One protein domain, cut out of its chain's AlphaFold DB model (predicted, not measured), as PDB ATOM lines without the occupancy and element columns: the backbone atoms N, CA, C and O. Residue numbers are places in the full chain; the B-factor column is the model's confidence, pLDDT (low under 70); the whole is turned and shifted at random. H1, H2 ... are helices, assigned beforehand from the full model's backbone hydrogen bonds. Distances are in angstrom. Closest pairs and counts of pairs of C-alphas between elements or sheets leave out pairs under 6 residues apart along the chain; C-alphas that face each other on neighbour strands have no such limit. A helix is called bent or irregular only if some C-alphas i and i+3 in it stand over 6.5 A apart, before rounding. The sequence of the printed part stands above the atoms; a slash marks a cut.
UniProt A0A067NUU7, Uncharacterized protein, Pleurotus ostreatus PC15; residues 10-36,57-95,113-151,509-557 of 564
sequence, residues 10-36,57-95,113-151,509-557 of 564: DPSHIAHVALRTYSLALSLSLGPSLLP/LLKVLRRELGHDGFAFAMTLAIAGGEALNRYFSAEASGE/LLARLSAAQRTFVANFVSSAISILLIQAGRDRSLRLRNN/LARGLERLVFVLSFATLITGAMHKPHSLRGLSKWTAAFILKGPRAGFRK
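This is residues 10 to 36, 57 to 95, 113 to 151 and 509 to 557 of the 564 residues of an uncharacterized protein of Pleurotus ostreatus PC15 (UniProt A0A067NUU7). Three rows of helix lie side by side as a layer: H1 along one edge, H2 and then H3 nearly end to end in the middle, and the long H4 along the other edge. On one side of this layer H5 crosses H4 and H6 packs on the first half of H1, with the tiny H7 on H6 and away from the layer. You will find 154 printed residues with seven named helices, H1 to H7 in chain order, and no named strand: the class is all helix. The whole is compact, with a radius of gyration of the C-alphas of 16.8 A and spans of 57 by 42 by 27 A.

Find C-alpha 14 at (199.096, 183.568, 178.165); from there H1 runs through residues 14 to 36, 34.4 A. It has a kink of 34 degrees near residue 30 and is irregular, but only just: C-alphas 33 and 36 are 6.9 A apart. Next come H2, residues 57 to 64, and H3, residues 70 to 93, 34.4 A. H4, residues 119 to 147, starts at (207.377, 177.668, 193.012) and is 42.6 A long. H5 covers residues 509 to 531, 32.5 A, and H6 residues 538 to 549, 15.9 A. H7, residues 551 to 555, ends at (212.569, 199.748, 176.639).

Look at Ala 25 and Ala 71, the closest C-alphas of H1 and H3, 4.7 A apart; these helices touch at a shallow tilt of 14 degrees, opposite ways. H1 touches H2 with residues 26 to 34 alone, closest at the C-alphas of Leu 30 and Glu 64, 6.5 A. H3 and H4 touch at a shallow tilt of 26 degrees, opposite ways, with C-alphas 81 and 127 closest at 4.4 A. H4 touches H5 at a steep tilt of 43 degrees, closest at C-alphas 127 and 523, 4.9 A. H5 touches H6 with residues 526 to 529 alone, closest at C-alphas 529 and 544, 6.2 A. H6 touches H1, with C-alphas 547 and 17 closest at 5.6 A, and H7, with C-alphas 546 and 554 closest at 4.9 A. The helix packing is mostly crossed, but only just: of the 6 pairs of helices that touch and have a tilt, H6 and H7 left out, 2 are at a shallow tilt. H1 and H4 are apart. Every O i to N i+4 pair is within hydrogen-bond range in H2, H3, H4, H5 and H6; in H1 16 of 19 are, in H7 0 of 1, with 1 of 2 O i to N i+3 pairs.

The C-alphas of Glu 95 and Asn 151 are the two farthest apart, 59.7 A. Three cuts leave C-alpha gaps of 9.8 A from 36 to 57, 14.4 A from 95 to 113 and 29.7 A from 151 to 509. Of the links printed whole, H2 to H3 and H6 to H7 are tight and H5 to H6 is short. The mean pLDDT of the printed part is 85.0; look for values under 70 at, among others, residues 148 to 151 and 551 to 557.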
ATOM      1  N   ASP A  10     195.303 192.080 181.086       70.00
ATOM      2  CA  ASP A  10     196.525 191.689 181.786       70.00
ATOM      3  C   ASP A  10     197.669 191.398 180.789       70.00
ATOM      4  O   ASP A  10     197.628 190.405 180.047       70.00
ATOM      5  N   PRO A  11     198.749 192.205 180.781       66.38
ATOM      6  CA  PRO A  11     199.873 192.022 179.871       66.38
ATOM      7  C   PRO A  11     200.654 190.724 180.111       66.38
ATOM      8  O   PRO A  11     201.461 190.369 179.246       66.38
ATOM      9  N   SER A  12     200.445 190.044 181.243       70.56
ATOM     10  CA  SER A  12     201.028 188.743 181.577       70.56
ATOM     11  C   SER A  12     200.143 187.555 181.173       70.56
ATOM     12  O   SER A  12     200.531 186.400 181.353       70.56
ATOM     13  N   HIS A  13     198.964 187.804 180.591       82.81
ATOM     14  CA  HIS A  13     198.077 186.748 180.115       82.81
ATOM     15  C   HIS A  13     198.748 185.880 179.033       82.81
ATOM     16  O   HIS A  13     199.460 186.383 178.157       82.81
ATOM     17  N   ILE A  14     198.467 184.570 179.048       86.50
ATOM     18  CA  ILE A  14     199.096 183.568 178.165       86.50
ATOM     19  C   ILE A  14     198.974 183.963 176.687       86.50
ATOM     20  O   ILE A  14     199.933 183.832 175.929       86.50
ATOM     21  N   ALA A  15     197.820 184.496 176.278       87.31
ATOM     22  CA  ALA A  15     197.587 184.925 174.898       87.31
ATOM     23  C   ALA A  15     198.538 186.054 174.451       87.31
ATOM     24  O   ALA A  15     199.063 186.016 173.338       87.31
ATOM     25  N   HIS A  16     198.832 187.020 175.332       87.19
ATOM     26  CA  HIS A  16     199.792 188.093 175.046       87.19
ATOM     27  C   HIS A  16     201.221 187.559 174.969       87.19
ATOM     28  O   HIS A  16     201.964 187.921 174.056       87.19
ATOM     29  N   VAL A  17     201.600 186.667 175.889       88.62
ATOM     30  CA  VAL A  17     202.910 185.996 175.876       88.62
ATOM     31  C   VAL A  17     203.086 185.190 174.585       88.62
ATOM     32  O   VAL A  17     204.136 185.276 173.942       88.62
ATOM     33  N   ALA A  18     202.049 184.466 174.156       92.38
ATOM     34  CA  ALA A  18     202.062 183.680 172.928       92.38
ATOM     35  C   ALA A  18     202.221 184.559 171.680       92.38
ATOM     36  O   ALA A  18     203.086 184.292 170.845       92.38
ATOM     37  N   LEU A  19     201.447 185.644 171.577       91.75
ATOM     38  CA  LEU A  19     201.482 186.560 170.435       91.75
ATOM     39  C   LEU A  19     202.831 187.290 170.321       91.75
ATOM     40  O   LEU A  19     203.411 187.381 169.234       91.75
ATOM     41  N   ARG A  20     203.383 187.765 171.445       90.88
ATOM     42  CA  ARG A  20     204.713 188.403 171.497       90.88
ATOM     43  C   ARG A  20     205.837 187.427 171.162       90.88
ATOM     44  O   ARG A  20     206.755 187.783 170.427       90.88
ATOM     45  N   THR A  21     205.760 186.196 171.666       92.31
ATOM     46  CA  THR A  21     206.745 185.159 171.338       92.31
ATOM     47  C   THR A  21     206.688 184.803 169.856       92.31
ATOM     48  O   THR A  21     207.729 184.776 169.201       92.31
ATOM     49  N   TYR A  22     205.485 184.598 169.310       93.31
ATOM     50  CA  TYR A  22     205.302 184.203 167.916       93.31
ATOM     51  C   TYR A  22     205.799 185.286 166.960       93.31
ATOM     52  O   TYR A  22     206.598 184.999 166.075       93.31
ATOM     53  N   SER A  23     205.391 186.542 167.173       91.06
ATOM     54  CA  SER A  23     205.831 187.684 166.360       91.06
ATOM     55  C   SER A  23     207.351 187.870 166.376       91.06
ATOM     56  O   SER A  23     207.960 188.048 165.316       91.06
ATOM     57  N   LEU A  24     207.988 187.773 167.547       89.25
ATOM     58  CA  LEU A  24     209.440 187.886 167.668       89.25
ATOM     59  C   LEU A  24     210.158 186.713 166.983       89.25
ATOM     60  O   LEU A  24     211.082 186.925 166.196       89.25
ATOM     61  N   ALA A  25     209.730 185.478 167.249       87.94
ATOM     62  CA  ALA A  25     210.340 184.281 166.676       87.94
ATOM     63  C   ALA A  25     210.137 184.195 165.153       87.94
ATOM     64  O   ALA A  25     211.050 183.787 164.428       87.94
ATOM     65  N   LEU A  26     208.981 184.638 164.652       88.44
ATOM     66  CA  LEU A  26     208.704 184.754 163.223       88.44
ATOM     67  C   LEU A  26     209.603 185.811 162.584       88.44
ATOM     68  O   LEU A  26     210.224 185.535 161.567       88.44
ATOM     69  N   SER A  27     209.768 186.981 163.203       85.75
ATOM     70  CA  SER A  27     210.663 188.029 162.682       85.75
ATOM     71  C   SER A  27     212.115 187.544 162.568       85.75
ATOM     72  O   SER A  27     212.778 187.792 161.559       85.75
ATOM     73  N   LEU A  28     212.598 186.796 163.568       81.38
ATOM     74  CA  LEU A  28     213.959 186.246 163.595       81.38
ATOM     75  C   LEU A  28     214.203 185.140 162.556       81.38
ATOM     76  O   LEU A  28     215.329 184.989 162.082       81.38
ATOM     77  N   SER A  29     213.177 184.362 162.206       80.94
ATOM     78  CA  SER A  29     213.279 183.242 161.256       80.94
ATOM     79  C   SER A  29     212.950 183.645 159.813       80.94
ATOM     80  O   SER A  29     213.674 183.302 158.871       80.94
ATOM     81  N   LEU A  30     211.884 184.425 159.636       79.25
ATOM     82  CA  LEU A  30     211.378 184.866 158.344       79.25
ATOM     83  C   LEU A  30     212.208 186.018 157.764       79.25
ATOM     84  O   LEU A  30     212.465 186.020 156.563       79.25
ATOM     85  N   GLY A  31     212.684 186.954 158.593       74.19
ATOM     86  CA  GLY A  31     213.439 188.132 158.145       74.19
ATOM     87  C   GLY A  31     214.632 187.795 157.236       74.19
ATOM     88  O   GLY A  31     214.653 188.230 156.081       74.19
ATOM     89  N   PRO A  32     215.588 186.957 157.681       67.62
ATOM     90  CA  PRO A  32     216.721 186.539 156.850       67.62
ATOM     91  C   PRO A  32     216.292 185.768 155.596       67.62
ATOM     92  O   PRO A  32     216.908 185.899 154.542       67.62
ATOM     93  N   SER A  33     215.219 184.981 155.701       70.75
ATOM     94  CA  SER A  33     214.702 184.160 154.604       70.75
ATOM     95  C   SER A  33     214.018 184.991 153.507       70.75
ATOM     96  O   SER A  33     213.962 184.547 152.362       70.75
ATOM     97  N   LEU A  34     213.510 186.185 153.839       73.56
ATOM     98  CA  LEU A  34     212.864 187.109 152.900       73.56
ATOM     99  C   LEU A  34     213.834 188.091 152.237       73.56
ATOM    100  O   LEU A  34     213.568 188.537 151.120       73.56
ATOM    101  N   LEU A  35     214.959 188.396 152.884       69.38
ATOM    102  CA  LEU A  35     215.976 189.322 152.384       69.38
ATOM    103  C   LEU A  35     216.397 189.074 150.911       69.38
ATOM    104  O   LEU A  35     216.390 190.043 150.155       69.38
ATOM    105  N   PRO A  36     216.675 187.832 150.457       67.38
ATOM    106  CA  PRO A  36     216.903 187.508 149.042       67.38
ATOM    107  C   PRO A  36     215.878 188.109 148.079       67.38
ATOM    108  O   PRO A  36     216.212 188.703 147.055       67.38
ATOM    109  N   LEU A  57     209.127 181.605 147.214       78.44
ATOM    110  CA  LEU A  57     208.605 182.424 148.311       78.44
ATOM    111  C   LEU A  57     207.477 181.705 149.068       78.44
ATOM    112  O   LEU A  57     207.520 181.616 150.292       78.44
ATOM    113  N   LEU A  58     206.510 181.120 148.351       81.38
ATOM    114  CA  LEU A  58     205.414 180.365 148.966       81.38
ATOM    115  C   LEU A  58     205.922 179.151 149.762       81.38
ATOM    116  O   LEU A  58     205.420 178.874 150.849       81.38
ATOM    117  N   LYS A  59     206.950 178.449 149.263       78.69
ATOM    118  CA  LYS A  59     207.606 177.353 150.000       78.69
ATOM    119  C   LYS A  59     208.252 177.839 151.299       78.69
ATOM    120  O   LYS A  59     208.138 177.153 152.312       78.69
ATOM    121  N   VAL A  60     208.915 178.996 151.282       77.00
ATOM    122  CA  VAL A  60     209.512 179.601 152.485       77.00
ATOM    123  C   VAL A  60     208.426 179.997 153.484       77.00
ATOM    124  O   VAL A  60     208.519 179.619 154.647       77.00
ATOM    125  N   LEU A  61     207.366 180.673 153.037       81.69
ATOM    126  CA  LEU A  61     206.255 181.076 153.904       81.69
ATOM    127  C   LEU A  61     205.553 179.869 154.532       81.69
ATOM    128  O   LEU A  61     205.366 179.839 155.744       81.69
ATOM    129  N   ARG A  62     205.238 178.836 153.741       83.25
ATOM    130  CA  ARG A  62     204.613 177.602 154.245       83.25
ATOM    131  C   ARG A  62     205.498 176.871 155.259       83.25
ATOM    132  O   ARG A  62     204.973 176.250 156.174       83.25
ATOM    133  N   ARG A  63     206.824 176.941 155.097       80.44
ATOM    134  CA  ARG A  63     207.792 176.362 156.038       80.44
ATOM    135  C   ARG A  63     207.821 177.124 157.364       80.44
ATOM    136  O   ARG A  63     207.802 176.493 158.411       80.44
ATOM    137  N   GLU A  64     207.900 178.454 157.325       82.81
ATOM    138  CA  GLU A  64     208.038 179.260 158.549       82.81
ATOM    139  C   GLU A  64     206.719 179.406 159.325       82.81
ATOM    140  O   GLU A  64     206.741 179.454 160.553       82.81
ATOM    141  N   LEU A  65     205.575 179.431 158.630       86.50
ATOM    142  CA  LEU A  65     204.237 179.541 159.233       86.50
ATOM    143  C   LEU A  65     203.626 178.185 159.634       86.50
ATOM    144  O   LEU A  65     202.539 178.153 160.206       86.50
ATOM    145  N   GLY A  66     204.289 177.067 159.325       84.88
ATOM    146  CA  GLY A  66     203.819 175.726 159.682       84.88
ATOM    147  C   GLY A  66     203.779 175.482 161.197       84.88
ATOM    148  O   GLY A  66     204.477 176.135 161.971       84.88
ATOM    149  N   HIS A  67     202.999 174.484 161.624       87.00
ATOM    150  CA  HIS A  67     202.956 174.018 163.022       87.00
ATOM    151  C   HIS A  67     204.277 173.370 163.470       87.00
ATOM    152  O   HIS A  67     204.576 173.286 164.654       87.00
ATOM    153  N   ASP A  68     205.092 172.916 162.525       83.94
ATOM    154  CA  ASP A  68     206.461 172.449 162.736       83.94
ATOM    155  C   ASP A  68     207.507 173.550 162.456       83.94
ATOM    156  O   ASP A  68     208.712 173.292 162.417       83.94
ATOM    157  N   GLY A  69     207.049 174.793 162.271       84.19
ATOM    158  CA  GLY A  69     207.876 175.978 162.097       84.19
ATOM    159  C   GLY A  69     208.537 176.429 163.401       84.19
ATOM    160  O   GLY A  69     208.061 176.171 164.509       84.19
ATOM    161  N   PHE A  70     209.649 177.160 163.270       88.44
ATOM    162  CA  PHE A  70     210.407 177.662 164.418       88.44
ATOM    163  C   PHE A  70     209.561 178.574 165.318       88.44
ATOM    164  O   PHE A  70     209.589 178.426 166.539       88.44
ATOM    165  N   ALA A  71     208.785 179.486 164.723       90.12
ATOM    166  CA  ALA A  71     207.956 180.424 165.474       90.12
ATOM    167  C   ALA A  71     206.914 179.708 166.341       90.12
ATOM    168  O   ALA A  71     206.811 179.989 167.533       90.12
ATOM    169  N   PHE A  72     206.201 178.731 165.771       93.44
ATOM    170  CA  PHE A  72     205.208 177.951 166.506       93.44
ATOM    171  C   PHE A  72     205.845 177.158 167.651       93.44
ATOM    172  O   PHE A  72     205.375 177.231 168.784       93.44
ATOM    173  N   ALA A  73     206.944 176.450 167.385       93.44
ATOM    174  CA  ALA A  73     207.595 175.633 168.402       93.44
ATOM    175  C   ALA A  73     208.141 176.466 169.576       93.44
ATOM    176  O   ALA A  73     208.032 176.041 170.727       93.44
ATOM    177  N   MET A  74     208.701 177.655 169.321       93.44
ATOM    178  CA  MET A  74     209.157 178.558 170.386       93.44
ATOM    179  C   MET A  74     207.990 179.144 171.185       93.44
ATOM    180  O   MET A  74     208.075 179.246 172.408       93.44
ATOM    181  N   THR A  75     206.886 179.485 170.517       94.75
ATOM    182  CA  THR A  75     205.655 179.923 171.184       94.75
ATOM    183  C   THR A  75     205.083 178.834 172.074       94.75
ATOM    184  O   THR A  75     204.752 179.118 173.222       94.75
ATOM    185  N   LEU A  76     205.035 177.588 171.592       95.00
ATOM    186  CA  LEU A  76     204.627 176.445 172.401       95.00
ATOM    187  C   LEU A  76     205.533 176.298 173.625       95.00
ATOM    188  O   LEU A  76     205.020 176.173 174.728       95.00
ATOM    189  N   ALA A  77     206.856 176.400 173.453       94.75
ATOM    190  CA  ALA A  77     207.807 176.280 174.558       94.75
ATOM    191  C   ALA A  77     207.500 177.266 175.699       94.75
ATOM    192  O   ALA A  77     207.393 176.852 176.852       94.75
ATOM    193  N   ILE A  78     207.325 178.555 175.379       94.56
ATOM    194  CA  ILE A  78     207.132 179.612 176.384       94.56
ATOM    195  C   ILE A  78     205.687 179.664 176.882       94.56
ATOM    196  O   ILE A  78     205.447 179.551 178.081       94.56
ATOM    197  N   ALA A  79     204.715 179.822 175.981       93.88
ATOM    198  CA  ALA A  79     203.313 179.973 176.365       93.88
ATOM    199  C   ALA A  79     202.731 178.667 176.927       93.88
ATOM    200  O   ALA A  79     201.971 178.703 177.889       93.88
ATOM    201  N   GLY A  80     203.134 177.516 176.377       93.62
ATOM    202  CA  GLY A  80     202.794 176.206 176.933       93.62
ATOM    203  C   GLY A  80     203.460 175.957 178.287       93.62
ATOM    204  O   GLY A  80     202.827 175.392 179.173       93.62
ATOM    205  N   GLY A  81     204.688 176.447 178.494       93.19
ATOM    206  CA  GLY A  81     205.367 176.387 179.791       93.19
ATOM    207  C   GLY A  81     204.635 177.198 180.863       93.19
ATOM    208  O   GLY A  81     204.410 176.701 181.963       93.19
ATOM    209  N   GLU A  82     204.189 178.408 180.524       91.88
ATOM    210  CA  GLU A  82     203.383 179.254 181.412       91.88
ATOM    211  C   GLU A  82     202.002 178.641 181.701       91.88
ATOM    212  O   GLU A  82     201.573 178.598 182.853       91.88
ATOM    213  N   ALA A  83     201.324 178.100 180.683       92.25
ATOM    214  CA  ALA A  83     200.042 177.416 180.856       92.25
ATOM    215  C   ALA A  83     200.163 176.198 181.790       92.25
ATOM    216  O   ALA A  83     199.371 176.053 182.724       92.25
ATOM    217  N   LEU A  84     201.193 175.364 181.593       93.12
ATOM    218  CA  LEU A  84     201.493 174.233 182.472       93.12
ATOM    219  C   LEU A  84     201.841 174.689 183.890       93.12
ATOM    220  O   LEU A  84     201.395 174.074 184.851       93.12
ATOM    221  N   ASN A  85     202.591 175.781 184.043       92.12
ATOM    222  CA  ASN A  85     202.945 176.318 185.354       92.12
ATOM    223  C   ASN A  85     201.709 176.801 186.131       92.12
ATOM    224  O   ASN A  85     201.596 176.529 187.327       92.12
ATOM    225  N   ARG A  86     200.756 177.465 185.461       89.88
ATOM    226  CA  ARG A  86     199.474 177.858 186.074       89.88
ATOM    227  C   ARG A  86     198.640 176.645 186.463       89.88
ATOM    228  O   ARG A  86     198.116 176.615 187.572       89.88
ATOM    229  N   TYR A  87     198.585 175.633 185.599       90.06
ATOM    230  CA  TYR A  87     197.913 174.372 185.903       90.06
ATOM    231  C   TYR A  87     198.542 173.668 187.117       90.06
ATOM    232  O   TYR A  87     197.840 173.347 188.069       90.06
ATOM    233  N   PHE A  88     199.869 173.513 187.148       91.06
ATOM    234  CA  PHE A  88     200.586 172.924 188.288       91.06
ATOM    235  C   PHE A  88     200.418 173.738 189.569       91.06
ATOM    236  O   PHE A  88     200.404 173.177 190.661       91.06
ATOM    237  N   SER A  89     200.303 175.061 189.451       87.44
ATOM    238  CA  SER A  89     200.087 175.935 190.601       87.44
ATOM    239  C   SER A  89     198.687 175.776 191.178       87.44
ATOM    240  O   SER A  89     198.575 175.588 192.385       87.44
ATOM    241  N   ALA A  90     197.661 175.770 190.324       86.25
ATOM    242  CA  ALA A  90     196.273 175.549 190.724       86.25
ATOM    243  C   ALA A  90     196.063 174.152 191.331       86.25
ATOM    244  O   ALA A  90     195.386 174.003 192.343       86.25
ATOM    245  N   GLU A  91     196.686 173.130 190.743       86.12
ATOM    246  CA  GLU A  91     196.571 171.748 191.210       86.12
ATOM    247  C   GLU A  91     197.305 171.534 192.549       86.12
ATOM    248  O   GLU A  91     196.863 170.731 193.364       86.12
ATOM    249  N   ALA A  92     198.384 172.283 192.816       84.12
ATOM    250  CA  ALA A  92     199.088 172.262 194.101       84.12
ATOM    251  C   ALA A  92     198.356 173.023 195.225       84.12
ATOM    252  O   ALA A  92     198.593 172.725 196.392       84.12
ATOM    253  N   SER A  93     197.511 174.008 194.892       79.56
ATOM    254  CA  SER A  93     196.720 174.784 195.863       79.56
ATOM    255  C   SER A  93     195.297 174.259 196.079       79.56
ATOM    256  O   SER A  93     194.605 174.753 196.962       79.56
ATOM    257  N   GLY A  94     194.823 173.323 195.252       71.69
ATOM    258  CA  GLY A  94     193.464 172.785 195.337       71.69
ATOM    259  C   GLY A  94     193.266 171.819 196.511       71.69
ATOM    260  O   GLY A  94     194.159 171.037 196.835       71.69
ATOM    261  N   GLU A  95     192.073 171.832 197.107       58.81
ATOM    262  CA  GLU A  95     191.687 170.926 198.200       58.81
ATOM    263  C   GLU A  95     191.732 169.439 197.785       58.81
ATOM    264  O   GLU A  95     191.510 169.070 196.622       58.81
ATOM    265  N   LEU A 113     203.124 165.312 194.921       86.56
ATOM    266  CA  LEU A 113     204.437 165.579 194.350       86.56
ATOM    267  C   LEU A 113     204.594 167.063 194.007       86.56
ATOM    268  O   LEU A 113     205.611 167.656 194.355       86.56
ATOM    269  N   LEU A 114     203.586 167.681 193.383       87.75
ATOM    270  CA  LEU A 114     203.600 169.113 193.073       87.75
ATOM    271  C   LEU A 114     203.632 169.991 194.330       87.75
ATOM    272  O   LEU A 114     204.348 170.990 194.339       87.75
ATOM    273  N   ALA A 115     202.912 169.613 195.389       85.06
ATOM    274  CA  ALA A 115     202.880 170.344 196.655       85.06
ATOM    275  C   ALA A 115     204.246 170.364 197.372       85.06
ATOM    276  O   ALA A 115     204.563 171.326 198.066       85.06
ATOM    277  N   ARG A 116     205.089 169.339 197.168       90.19
ATOM    278  CA  ARG A 116     206.462 169.286 197.709       90.19
ATOM    279  C   ARG A 116     207.448 170.197 196.971       90.19
ATOM    280  O   ARG A 116     208.529 170.467 197.489       90.19
ATOM    281  N   LEU A 117     207.117 170.638 195.759       90.88
ATOM    282  CA  LEU A 117     208.008 171.448 194.934       90.88
ATOM    283  C   LEU A 117     207.826 172.944 195.220       90.88
ATOM    284  O   LEU A 117     206.722 173.491 195.175       90.88
ATOM    285  N   SER A 118     208.945 173.648 195.399       92.75
ATOM    286  CA  SER A 118     208.957 175.117 195.428       92.75
ATOM    287  C   SER A 118     208.366 175.714 194.140       92.75
ATOM    288  O   SER A 118     208.366 175.079 193.083       92.75
ATOM    289  N   ALA A 119     207.898 176.967 194.193       90.56
ATOM    290  CA  ALA A 119     207.377 177.668 193.012       90.56
ATOM    291  C   ALA A 119     208.374 177.652 191.833       90.56
ATOM    292  O   ALA A 119     208.008 177.303 190.712       90.56
ATOM    293  N   ALA A 120     209.660 177.892 192.113       91.56
ATOM    294  CA  ALA A 120     210.715 177.854 191.102       91.56
ATOM    295  C   ALA A 120     210.901 176.460 190.479       91.56
ATOM    296  O   ALA A 120     211.095 176.351 189.269       91.56
ATOM    297  N   GLN A 121     210.822 175.390 191.278       93.81
ATOM    298  CA  GLN A 121     210.920 174.017 190.772       93.81
ATOM    299  C   GLN A 121     209.703 173.633 189.926       93.81
ATOM    300  O   GLN A 121     209.877 173.030 188.870       93.81
ATOM    301  N   ARG A 122     208.486 174.026 190.328       93.94
ATOM    302  CA  ARG A 122     207.268 173.803 189.527       93.94
ATOM    303  C   ARG A 122     207.365 174.487 188.166       93.94
ATOM    304  O   ARG A 122     207.135 173.849 187.139       93.94
ATOM    305  N   THR A 123     207.807 175.744 188.146       93.94
ATOM    306  CA  THR A 123     208.054 176.482 186.901       93.94
ATOM    307  C   THR A 123     209.141 175.831 186.050       93.94
ATOM    308  O   THR A 123     208.993 175.748 184.831       93.94
ATOM    309  N   PHE A 124     210.211 175.321 186.663       96.25
ATOM    310  CA  PHE A 124     211.251 174.596 185.938       96.25
ATOM    311  C   PHE A 124     210.708 173.329 185.272       96.25
ATOM    312  O   PHE A 124     210.929 173.137 184.079       96.25
ATOM    313  N   VAL A 125     209.948 172.503 186.001       95.75
ATOM    314  CA  VAL A 125     209.345 171.267 185.469       95.75
ATOM    315  C   VAL A 125     208.356 171.575 184.341       95.75
ATOM    316  O   VAL A 125     208.399 170.926 183.297       95.75
ATOM    317  N   ALA A 126     207.515 172.601 184.493       95.25
ATOM    318  CA  ALA A 126     206.584 173.027 183.447       95.25
ATOM    319  C   ALA A 126     207.310 173.431 182.149       95.25
ATOM    320  O   ALA A 126     206.976 172.961 181.058       95.25
ATOM    321  N   ASN A 127     208.362 174.249 182.263       96.19
ATOM    322  CA  ASN A 127     209.175 174.654 181.117       96.19
ATOM    323  C   ASN A 127     210.005 173.497 180.538       96.19
ATOM    324  O   ASN A 127     210.231 173.456 179.327       96.19
ATOM    325  N   PHE A 128     210.432 172.540 181.364       97.19
ATOM    326  CA  PHE A 128     211.124 171.329 180.925       97.19
ATOM    327  C   PHE A 128     210.225 170.489 180.006       97.19
ATOM    328  O   PHE A 128     210.613 170.174 178.884       97.19
ATOM    329  N   VAL A 129     208.992 170.197 180.433       96.44
ATOM    330  CA  VAL A 129     208.029 169.423 179.628       96.44
ATOM    331  C   VAL A 129     207.694 170.151 178.324       96.44
ATOM    332  O   VAL A 129     207.766 169.566 177.243       96.44
ATOM    333  N   SER A 130     207.396 171.448 178.405       96.62
ATOM    334  CA  SER A 130     207.040 172.253 177.231       96.62
ATOM    335  C   SER A 130     208.180 172.353 176.204       96.62
ATOM    336  O   SER A 130     207.987 172.159 174.999       96.62
ATOM    337  N   SER A 131     209.411 172.593 176.668       96.38
ATOM    338  CA  SER A 131     210.582 172.673 175.786       96.38
ATOM    339  C   SER A 131     210.976 171.323 175.179       96.38
ATOM    340  O   SER A 131     211.498 171.304 174.061       96.38
ATOM    341  N   ALA A 132     210.668 170.200 175.841       96.75
ATOM    342  CA  ALA A 132     210.863 168.862 175.283       96.75
ATOM    343  C   ALA A 132     209.979 168.624 174.049       96.75
ATOM    344  O   ALA A 132     210.459 168.113 173.036       96.75
ATOM    345  N   ILE A 133     208.721 169.068 174.083       96.00
ATOM    346  CA  ILE A 133     207.827 169.009 172.916       96.00
ATOM    347  C   ILE A 133     208.325 169.963 171.822       96.00
ATOM    348  O   ILE A 133     208.399 169.594 170.648       96.00
ATOM    349  N   SER A 134     208.742 171.173 172.205       94.44
ATOM    350  CA  SER A 134     209.256 172.184 171.274       94.44
ATOM    351  C   SER A 134     210.451 171.692 170.450       94.44
ATOM    352  O   SER A 134     210.433 171.791 169.222       94.44
ATOM    353  N   ILE A 135     211.475 171.105 171.082       94.12
ATOM    354  CA  ILE A 135     212.661 170.639 170.347       94.12
ATOM    355  C   ILE A 135     212.332 169.497 169.381       94.12
ATOM    356  O   ILE A 135     212.911 169.428 168.294       94.12
ATOM    357  N   LEU A 136     211.371 168.635 169.729       93.81
ATOM    358  CA  LEU A 136     210.886 167.583 168.836       93.81
ATOM    359  C   LEU A 136     210.194 168.176 167.603       93.81
ATOM    360  O   LEU A 136     210.486 167.739 166.490       93.81
ATOM    361  N   LEU A 137     209.363 169.210 167.777       91.94
ATOM    362  CA  LEU A 137     208.722 169.922 166.667       91.94
ATOM    363  C   LEU A 137     209.747 170.602 165.752       91.94
ATOM    364  O   LEU A 137     209.689 170.422 164.536       91.94
ATOM    365  N   ILE A 138     210.725 171.322 166.320       89.25
ATOM    366  CA  ILE A 138     211.766 172.004 165.530       89.25
ATOM    367  C   ILE A 138     212.563 170.986 164.709       89.25
ATOM    368  O   ILE A 138     212.830 171.209 163.526       89.25
ATOM    369  N   GLN A 139     212.961 169.866 165.315       89.00
ATOM    370  CA  GLN A 139     213.706 168.829 164.605       89.00
ATOM    371  C   GLN A 139     212.853 168.157 163.522       89.00
ATOM    372  O   GLN A 139     213.338 167.983 162.403       89.00
ATOM    373  N   ALA A 140     211.579 167.861 163.800       87.75
ATOM    374  CA  ALA A 140     210.658 167.276 162.826       87.75
ATOM    375  C   ALA A 140     210.445 168.187 161.602       87.75
ATOM    376  O   ALA A 140     210.555 167.722 160.462       87.75
ATOM    377  N   GLY A 141     210.220 169.488 161.818       84.12
ATOM    378  CA  GLY A 141     210.037 170.458 160.735       84.12
ATOM    379  C   GLY A 141     211.290 170.645 159.883       84.12
ATOM    380  O   GLY A 141     211.222 170.726 158.650       84.12
ATOM    381  N   ARG A 142     212.474 170.629 160.507       80.19
ATOM    382  CA  ARG A 142     213.748 170.728 159.780       80.19
ATOM    383  C   ARG A 142     214.078 169.461 158.995       80.19
ATOM    384  O   ARG A 142     214.478 169.579 157.837       80.19
ATOM    385  N   ASP A 143     213.829 168.280 159.554       81.06
ATOM    386  CA  ASP A 143     213.980 167.003 158.844       81.06
ATOM    387  C   ASP A 143     212.988 166.901 157.660       81.06
ATOM    388  O   ASP A 143     213.326 166.376 156.596       81.06
ATOM    389  N   ARG A 144     211.770 167.456 157.780       79.50
ATOM    390  CA  ARG A 144     210.827 167.592 156.651       79.50
ATOM    391  C   ARG A 144     211.370 168.526 155.565       79.50
ATOM    392  O   ARG A 144     211.390 168.154 154.396       79.50
ATOM    393  N   SER A 145     211.838 169.715 155.944       73.56
ATOM    394  CA  SER A 145     212.394 170.713 155.017       73.56
ATOM    395  C   SER A 145     213.601 170.177 154.238       73.56
ATOM    396  O   SER A 145     213.687 170.377 153.029       73.56
ATOM    397  N   LEU A 146     214.503 169.446 154.905       69.38
ATOM    398  CA  LEU A 146     215.669 168.825 154.269       69.38
ATOM    399  C   LEU A 146     215.268 167.806 153.197       69.38
ATOM    400  O   LEU A 146     215.817 167.847 152.098       69.38
ATOM    401  N   ARG A 147     214.270 166.956 153.471       70.69
ATOM    402  CA  ARG A 147     213.748 165.977 152.498       70.69
ATOM    403  C   ARG A 147     213.162 166.626 151.242       70.69
ATOM    404  O   ARG A 147     213.219 166.044 150.168       70.69
ATOM    405  N   LEU A 148     212.629 167.841 151.357       67.56
ATOM    406  CA  LEU A 148     211.990 168.561 150.251       67.56
ATOM    407  C   LEU A 148     212.971 169.402 149.401       67.56
ATOM    408  O   LEU A 148     212.548 170.016 148.420       67.56
ATOM    409  N   ARG A 149     214.266 169.474 149.760       62.81
ATOM    410  CA  ARG A 149     215.236 170.465 149.242       62.81
ATOM    411  C   ARG A 149     216.305 169.884 148.301       62.81
ATOM    412  O   ARG A 149     217.455 170.316 148.342       62.81
ATOM    413  N   ASN A 150     215.930 168.977 147.399       43.34
ATOM    414  CA  ASN A 150     216.826 168.403 146.378       43.34
ATOM    415  C   ASN A 150     217.274 169.373 145.249       43.34
ATOM    416  O   ASN A 150     217.801 168.912 144.249       43.34
ATOM    417  N   ASN A 151     217.113 170.701 145.381       35.44
ATOM    418  CA  ASN A 151     217.807 171.705 144.549       35.44
ATOM    419  C   ASN A 151     217.776 173.101 145.210       35.44
ATOM    420  O   ASN A 151     216.684 173.642 145.412       35.44
ATOM    421  N   LEU A 509     222.255 159.005 169.941       87.44
ATOM    422  CA  LEU A 509     222.809 159.495 171.206       87.44
ATOM    423  C   LEU A 509     223.156 160.990 171.152       87.44
ATOM    424  O   LEU A 509     222.802 161.730 172.063       87.44
ATOM    425  N   ALA A 510     223.799 161.456 170.076       86.81
ATOM    426  CA  ALA A 510     224.139 162.872 169.923       86.81
ATOM    427  C   ALA A 510     222.873 163.740 169.817       86.81
ATOM    428  O   ALA A 510     222.787 164.771 170.478       86.81
ATOM    429  N   ARG A 511     221.855 163.283 169.065       87.81
ATOM    430  CA  ARG A 511     220.536 163.940 169.021       87.81
ATOM    431  C   ARG A 511     219.846 163.946 170.390       87.81
ATOM    432  O   ARG A 511     219.239 164.949 170.750       87.81
ATOM    433  N   GLY A 512     219.920 162.848 171.141       91.19
ATOM    434  CA  GLY A 512     219.345 162.730 172.485       91.19
ATOM    435  C   GLY A 512     219.994 163.694 173.480       91.19
ATOM    436  O   GLY A 512     219.288 164.443 174.151       91.19
ATOM    437  N   LEU A 513     221.329 163.745 173.506       92.00
ATOM    438  CA  LEU A 513     222.083 164.694 174.329       92.00
ATOM    439  C   LEU A 513     221.796 166.142 173.933       92.00
ATOM    440  O   LEU A 513     221.608 166.987 174.799       92.00
ATOM    441  N   GLU A 514     221.702 166.433 172.637       92.38
ATOM    442  CA  GLU A 514     221.335 167.766 172.167       92.38
ATOM    443  C   GLU A 514     219.938 168.184 172.648       92.38
ATOM    444  O   GLU A 514     219.773 169.304 173.128       92.38
ATOM    445  N   ARG A 515     218.943 167.286 172.575       94.38
ATOM    446  CA  ARG A 515     217.596 167.541 173.113       94.38
ATOM    447  C   ARG A 515     217.646 167.806 174.609       94.38
ATOM    448  O   ARG A 515     217.066 168.787 175.060       94.38
ATOM    449  N   LEU A 516     218.361 166.975 175.365       96.12
ATOM    450  CA  LEU A 516     218.488 167.135 176.811       96.12
ATOM    451  C   LEU A 516     219.126 168.484 177.170       96.12
ATOM    452  O   LEU A 516     218.586 169.222 177.991       96.12
ATOM    453  N   VAL A 517     220.236 168.838 176.515       96.25
ATOM    454  CA  VAL A 517     220.923 170.121 176.716       96.25
ATOM    455  C   VAL A 517     220.011 171.290 176.357       96.25
ATOM    456  O   VAL A 517     219.958 172.259 177.110       96.25
ATOM    457  N   PHE A 518     219.273 171.207 175.247       96.31
ATOM    458  CA  PHE A 518     218.311 172.235 174.850       96.31
ATOM    459  C   PHE A 518     217.246 172.437 175.930       96.31
ATOM    460  O   PHE A 518     217.044 173.561 176.382       96.31
ATOM    461  N   VAL A 519     216.605 171.347 176.359       97.75
ATOM    462  CA  VAL A 519     215.508 171.355 177.332       97.75
ATOM    463  C   VAL A 519     215.970 171.924 178.671       97.75
ATOM    464  O   VAL A 519     215.352 172.855 179.185       97.75
ATOM    465  N   LEU A 520     217.096 171.435 179.201       97.81
ATOM    466  CA  LEU A 520     217.667 171.934 180.455       97.81
ATOM    467  C   LEU A 520     218.011 173.422 180.355       97.81
ATOM    468  O   LEU A 520     217.603 174.211 181.203       97.81
ATOM    469  N   SER A 521     218.706 173.825 179.289       97.31
ATOM    470  CA  SER A 521     219.135 175.216 179.107       97.31
ATOM    471  C   SER A 521     217.946 176.164 178.970       97.31
ATOM    472  O   SER A 521     217.925 177.237 179.575       97.31
ATOM    473  N   PHE A 522     216.935 175.769 178.195       95.94
ATOM    474  CA  PHE A 522     215.737 176.570 177.986       95.94
ATOM    475  C   PHE A 522     214.915 176.700 179.274       95.94
ATOM    476  O   PHE A 522     214.555 177.814 179.660       95.94
ATOM    477  N   ALA A 523     214.687 175.589 179.980       96.81
ATOM    478  CA  ALA A 523     213.966 175.582 181.249       96.81
ATOM    479  C   ALA A 523     214.665 176.444 182.312       96.81
ATOM    480  O   ALA A 523     214.003 177.238 182.987       96.81
ATOM    481  N   THR A 524     215.998 176.370 182.419       96.19
ATOM    482  CA  THR A 524     216.780 177.230 183.320       96.19
ATOM    483  C   THR A 524     216.617 178.709 182.972       96.19
ATOM    484  O   THR A 524     216.396 179.519 183.871       96.19
ATOM    485  N   LEU A 525     216.679 179.079 181.688       95.38
ATOM    486  CA  LEU A 525     216.576 180.476 181.254       95.38
ATOM    487  C   LEU A 525     215.214 181.100 181.562       95.38
ATOM    488  O   LEU A 525     215.166 182.212 182.088       95.38
ATOM    489  N   ILE A 526     214.117 180.402 181.258       94.38
ATOM    490  CA  ILE A 526     212.766 180.919 181.519       94.38
ATOM    491  C   ILE A 526     212.480 180.956 183.023       94.38
ATOM    492  O   ILE A 526     211.997 181.966 183.534       94.38
ATOM    493  N   THR A 527     212.876 179.919 183.766       94.06
ATOM    494  CA  THR A 527     212.732 179.907 185.232       94.06
ATOM    495  C   THR A 527     213.524 181.049 185.870       94.06
ATOM    496  O   THR A 527     213.002 181.764 186.730       94.06
ATOM    497  N   GLY A 528     214.761 181.270 185.410       91.88
ATOM    498  CA  GLY A 528     215.608 182.385 185.823       91.88
ATOM    499  C   GLY A 528     215.008 183.744 185.463       91.88
ATOM    500  O   GLY A 528     215.063 184.663 186.276       91.88
ATOM    501  N   ALA A 529     214.366 183.874 184.300       91.12
ATOM    502  CA  ALA A 529     213.673 185.098 183.910       91.12
ATOM    503  C   ALA A 529     212.516 185.463 184.848       91.12
ATOM    504  O   ALA A 529     212.324 186.646 185.136       91.12
ATOM    505  N   MET A 530     211.766 184.462 185.316       89.38
ATOM    506  CA  MET A 530     210.608 184.658 186.192       89.38
ATOM    507  C   MET A 530     211.016 184.893 187.651       89.38
ATOM    508  O   MET A 530     210.532 185.835 188.269       89.38
ATOM    509  N   HIS A 531     211.933 184.081 188.192       89.88
ATOM    510  CA  HIS A 531     212.251 184.077 189.629       89.88
ATOM    511  C   HIS A 531     213.501 184.885 189.996       89.88
ATOM    512  O   HIS A 531     213.614 185.377 191.114       89.88
ATOM    513  N   LYS A 532     214.477 185.005 189.085       88.50
ATOM    514  CA  LYS A 532     215.773 185.662 189.341       88.50
ATOM    515  C   LYS A 532     216.189 186.554 188.160       88.50
ATOM    516  O   LYS A 532     217.252 186.331 187.569       88.50
ATOM    517  N   PRO A 533     215.421 187.605 187.812       85.62
ATOM    518  CA  PRO A 533     215.670 188.418 186.615       85.62
ATOM    519  C   PRO A 533     217.021 189.157 186.629       85.62
ATOM    520  O   PRO A 533     217.511 189.566 185.575       85.62
ATOM    521  N   HIS A 534     217.650 189.323 187.799       84.00
ATOM    522  CA  HIS A 534     218.991 189.910 187.950       84.00
ATOM    523  C   HIS A 534     220.133 189.003 187.460       84.00
ATOM    524  O   HIS A 534     221.254 189.490 187.278       84.00
ATOM    525  N   SER A 535     219.854 187.711 187.252       87.00
ATOM    526  CA  SER A 535     220.795 186.734 186.693       87.00
ATOM    527  C   SER A 535     220.932 186.859 185.172       87.00
ATOM    528  O   SER A 535     221.965 186.510 184.611       87.00
ATOM    529  N   LEU A 536     219.918 187.395 184.487       88.44
ATOM    530  CA  LEU A 536     219.956 187.617 183.047       88.44
ATOM    531  C   LEU A 536     220.549 188.990 182.730       88.44
ATOM    532  O   LEU A 536     220.281 189.984 183.409       88.44
ATOM    533  N   ARG A 537     221.302 189.077 181.632       86.69
ATOM    534  CA  ARG A 537     221.843 190.339 181.106       86.69
ATOM    535  C   ARG A 537     221.639 190.480 179.599       86.69
ATOM    536  O   ARG A 537     221.178 189.552 178.933       86.69
ATOM    537  N   GLY A 538     221.893 191.701 179.120       84.69
ATOM    538  CA  GLY A 538     221.813 192.129 177.720       84.69
ATOM    539  C   GLY A 538     220.607 191.586 176.954       84.69
ATOM    540  O   GLY A 538     219.469 191.816 177.372       84.69
ATOM    541  N   LEU A 539     220.850 190.897 175.836       83.75
ATOM    542  CA  LEU A 539     219.787 190.468 174.916       83.75
ATOM    543  C   LEU A 539     218.830 189.449 175.543       83.75
ATOM    544  O   LEU A 539     217.623 189.546 175.333       83.75
ATOM    545  N   SER A 540     219.335 188.513 176.351       86.44
ATOM    546  CA  SER A 540     218.496 187.537 177.064       86.44
ATOM    547  C   SER A 540     217.540 188.210 178.050       86.44
ATOM    548  O   SER A 540     216.356 187.885 178.069       86.44
ATOM    549  N   LYS A 541     218.026 189.200 178.816       88.00
ATOM    550  CA  LYS A 541     217.182 189.967 179.746       88.00
ATOM    551  C   LYS A 541     216.121 190.768 178.999       88.00
ATOM    552  O   LYS A 541     214.962 190.762 179.400       88.00
ATOM    553  N   TRP A 542     216.516 191.440 177.916       85.94
ATOM    554  CA  TRP A 542     215.598 192.219 177.085       85.94
ATOM    555  C   TRP A 542     214.510 191.339 176.464       85.94
ATOM    556  O   TRP A 542     213.330 191.650 176.586       85.94
ATOM    557  N   THR A 543     214.902 190.208 175.873       86.62
ATOM    558  CA  THR A 543     213.985 189.263 175.219       86.62
ATOM    559  C   THR A 543     212.977 188.705 176.216       86.62
ATOM    560  O   THR A 543     211.775 188.742 175.969       86.62
ATOM    561  N   ALA A 544     213.446 188.252 177.380       86.94
ATOM    562  CA  ALA A 544     212.568 187.731 178.417       86.94
ATOM    563  C   ALA A 544     211.619 188.808 178.972       86.94
ATOM    564  O   ALA A 544     210.434 188.541 179.160       86.94
ATOM    565  N   ALA A 545     212.104 190.038 179.182       86.06
ATOM    566  CA  ALA A 545     211.267 191.151 179.630       86.06
ATOM    567  C   ALA A 545     210.198 191.523 178.591       86.06
ATOM    568  O   ALA A 545     209.042 191.720 178.955       86.06
ATOM    569  N   PHE A 546     210.562 191.571 177.306       87.00
ATOM    570  CA  PHE A 546     209.625 191.833 176.215       87.00
ATOM    571  C   PHE A 546     208.518 190.776 176.153       87.00
ATOM    572  O   PHE A 546     207.340 191.119 176.066       87.00
ATOM    573  N   ILE A 547     208.888 189.496 176.240       87.69
ATOM    574  CA  ILE A 547     207.948 188.378 176.139       87.69
ATOM    575  C   ILE A 547     207.021 188.323 177.362       87.69
ATOM    576  O   ILE A 547     205.802 188.331 177.197       87.69
ATOM    577  N   LEU A 548     207.587 188.318 178.575       84.19
ATOM    578  CA  LEU A 548     206.841 188.069 179.815       84.19
ATOM    579  C   LEU A 548     206.115 189.310 180.355       84.19
ATOM    580  O   LEU A 548     205.031 189.189 180.908       84.19
ATOM    581  N   LYS A 549     206.706 190.505 180.212       81.12
ATOM    582  CA  LYS A 549     206.189 191.759 180.804       81.12
ATOM    583  C   LYS A 549     205.688 192.765 179.764       81.12
ATOM    584  O   LYS A 549     205.032 193.742 180.111       81.12
ATOM    585  N   GLY A 550     205.992 192.537 178.488       78.94
ATOM    586  CA  GLY A 550     205.503 193.333 177.368       78.94
ATOM    587  C   GLY A 550     206.451 194.430 176.875       78.94
ATOM    588  O   GLY A 550     207.518 194.668 177.449       78.94
ATOM    589  N   PRO A 551     206.065 195.137 175.792       68.31
ATOM    590  CA  PRO A 551     206.945 196.060 175.072       68.31
ATOM    591  C   PRO A 551     207.478 197.202 175.941       68.31
ATOM    592  O   PRO A 551     208.655 197.545 175.862       68.31
ATOM    593  N   ARG A 552     206.640 197.752 176.830       65.12
ATOM    594  CA  ARG A 552     207.017 198.866 177.719       65.12
ATOM    595  C   ARG A 552     208.102 198.478 178.731       65.12
ATOM    596  O   ARG A 552     208.927 199.315 179.082       65.12
ATOM    597  N   ALA A 553     208.163 197.210 179.144       60.94
ATOM    598  CA  ALA A 553     209.175 196.713 180.077       60.94
ATOM    599  C   ALA A 553     210.551 196.491 179.418       60.94
ATOM    600  O   ALA A 553     211.574 196.593 180.092       60.94
ATOM    601  N   GLY A 554     210.595 196.221 178.108       50.41
ATOM    602  CA  GLY A 554     211.844 196.019 177.364       50.41
ATOM    603  C   GLY A 554     212.628 197.310 177.087       50.41
ATOM    604  O   GLY A 554     213.852 197.272 176.983       50.41
ATOM    605  N   PHE A 555     211.950 198.458 176.991       47.97
ATOM    606  CA  PHE A 555     212.569 199.748 176.639       47.97
ATOM    607  C   PHE A 555     212.874 200.668 177.835       47.97
ATOM    608  O   PHE A 555     213.519 201.705 177.652       47.97
ATOM    609  N   ARG A 556     212.454 200.317 179.059       42.69
ATOM    610  CA  ARG A 556     212.674 201.153 180.251       42.69
ATOM    611  C   ARG A 556     214.153 201.088 180.671       42.69
ATOM    612  O   ARG A 556     214.689 200.014 180.951       42.69
ATOM    613  N   LYS A 557     214.847 202.234 180.659       40.31
ATOM    614  CA  LYS A 557     216.227 202.352 181.165       40.31
ATOM    615  C   LYS A 557     216.228 202.094 182.676       40.31
ATOM    616  O   LYS A 557     215.302 202.486 183.371       40.31
TER     617      LYS A 557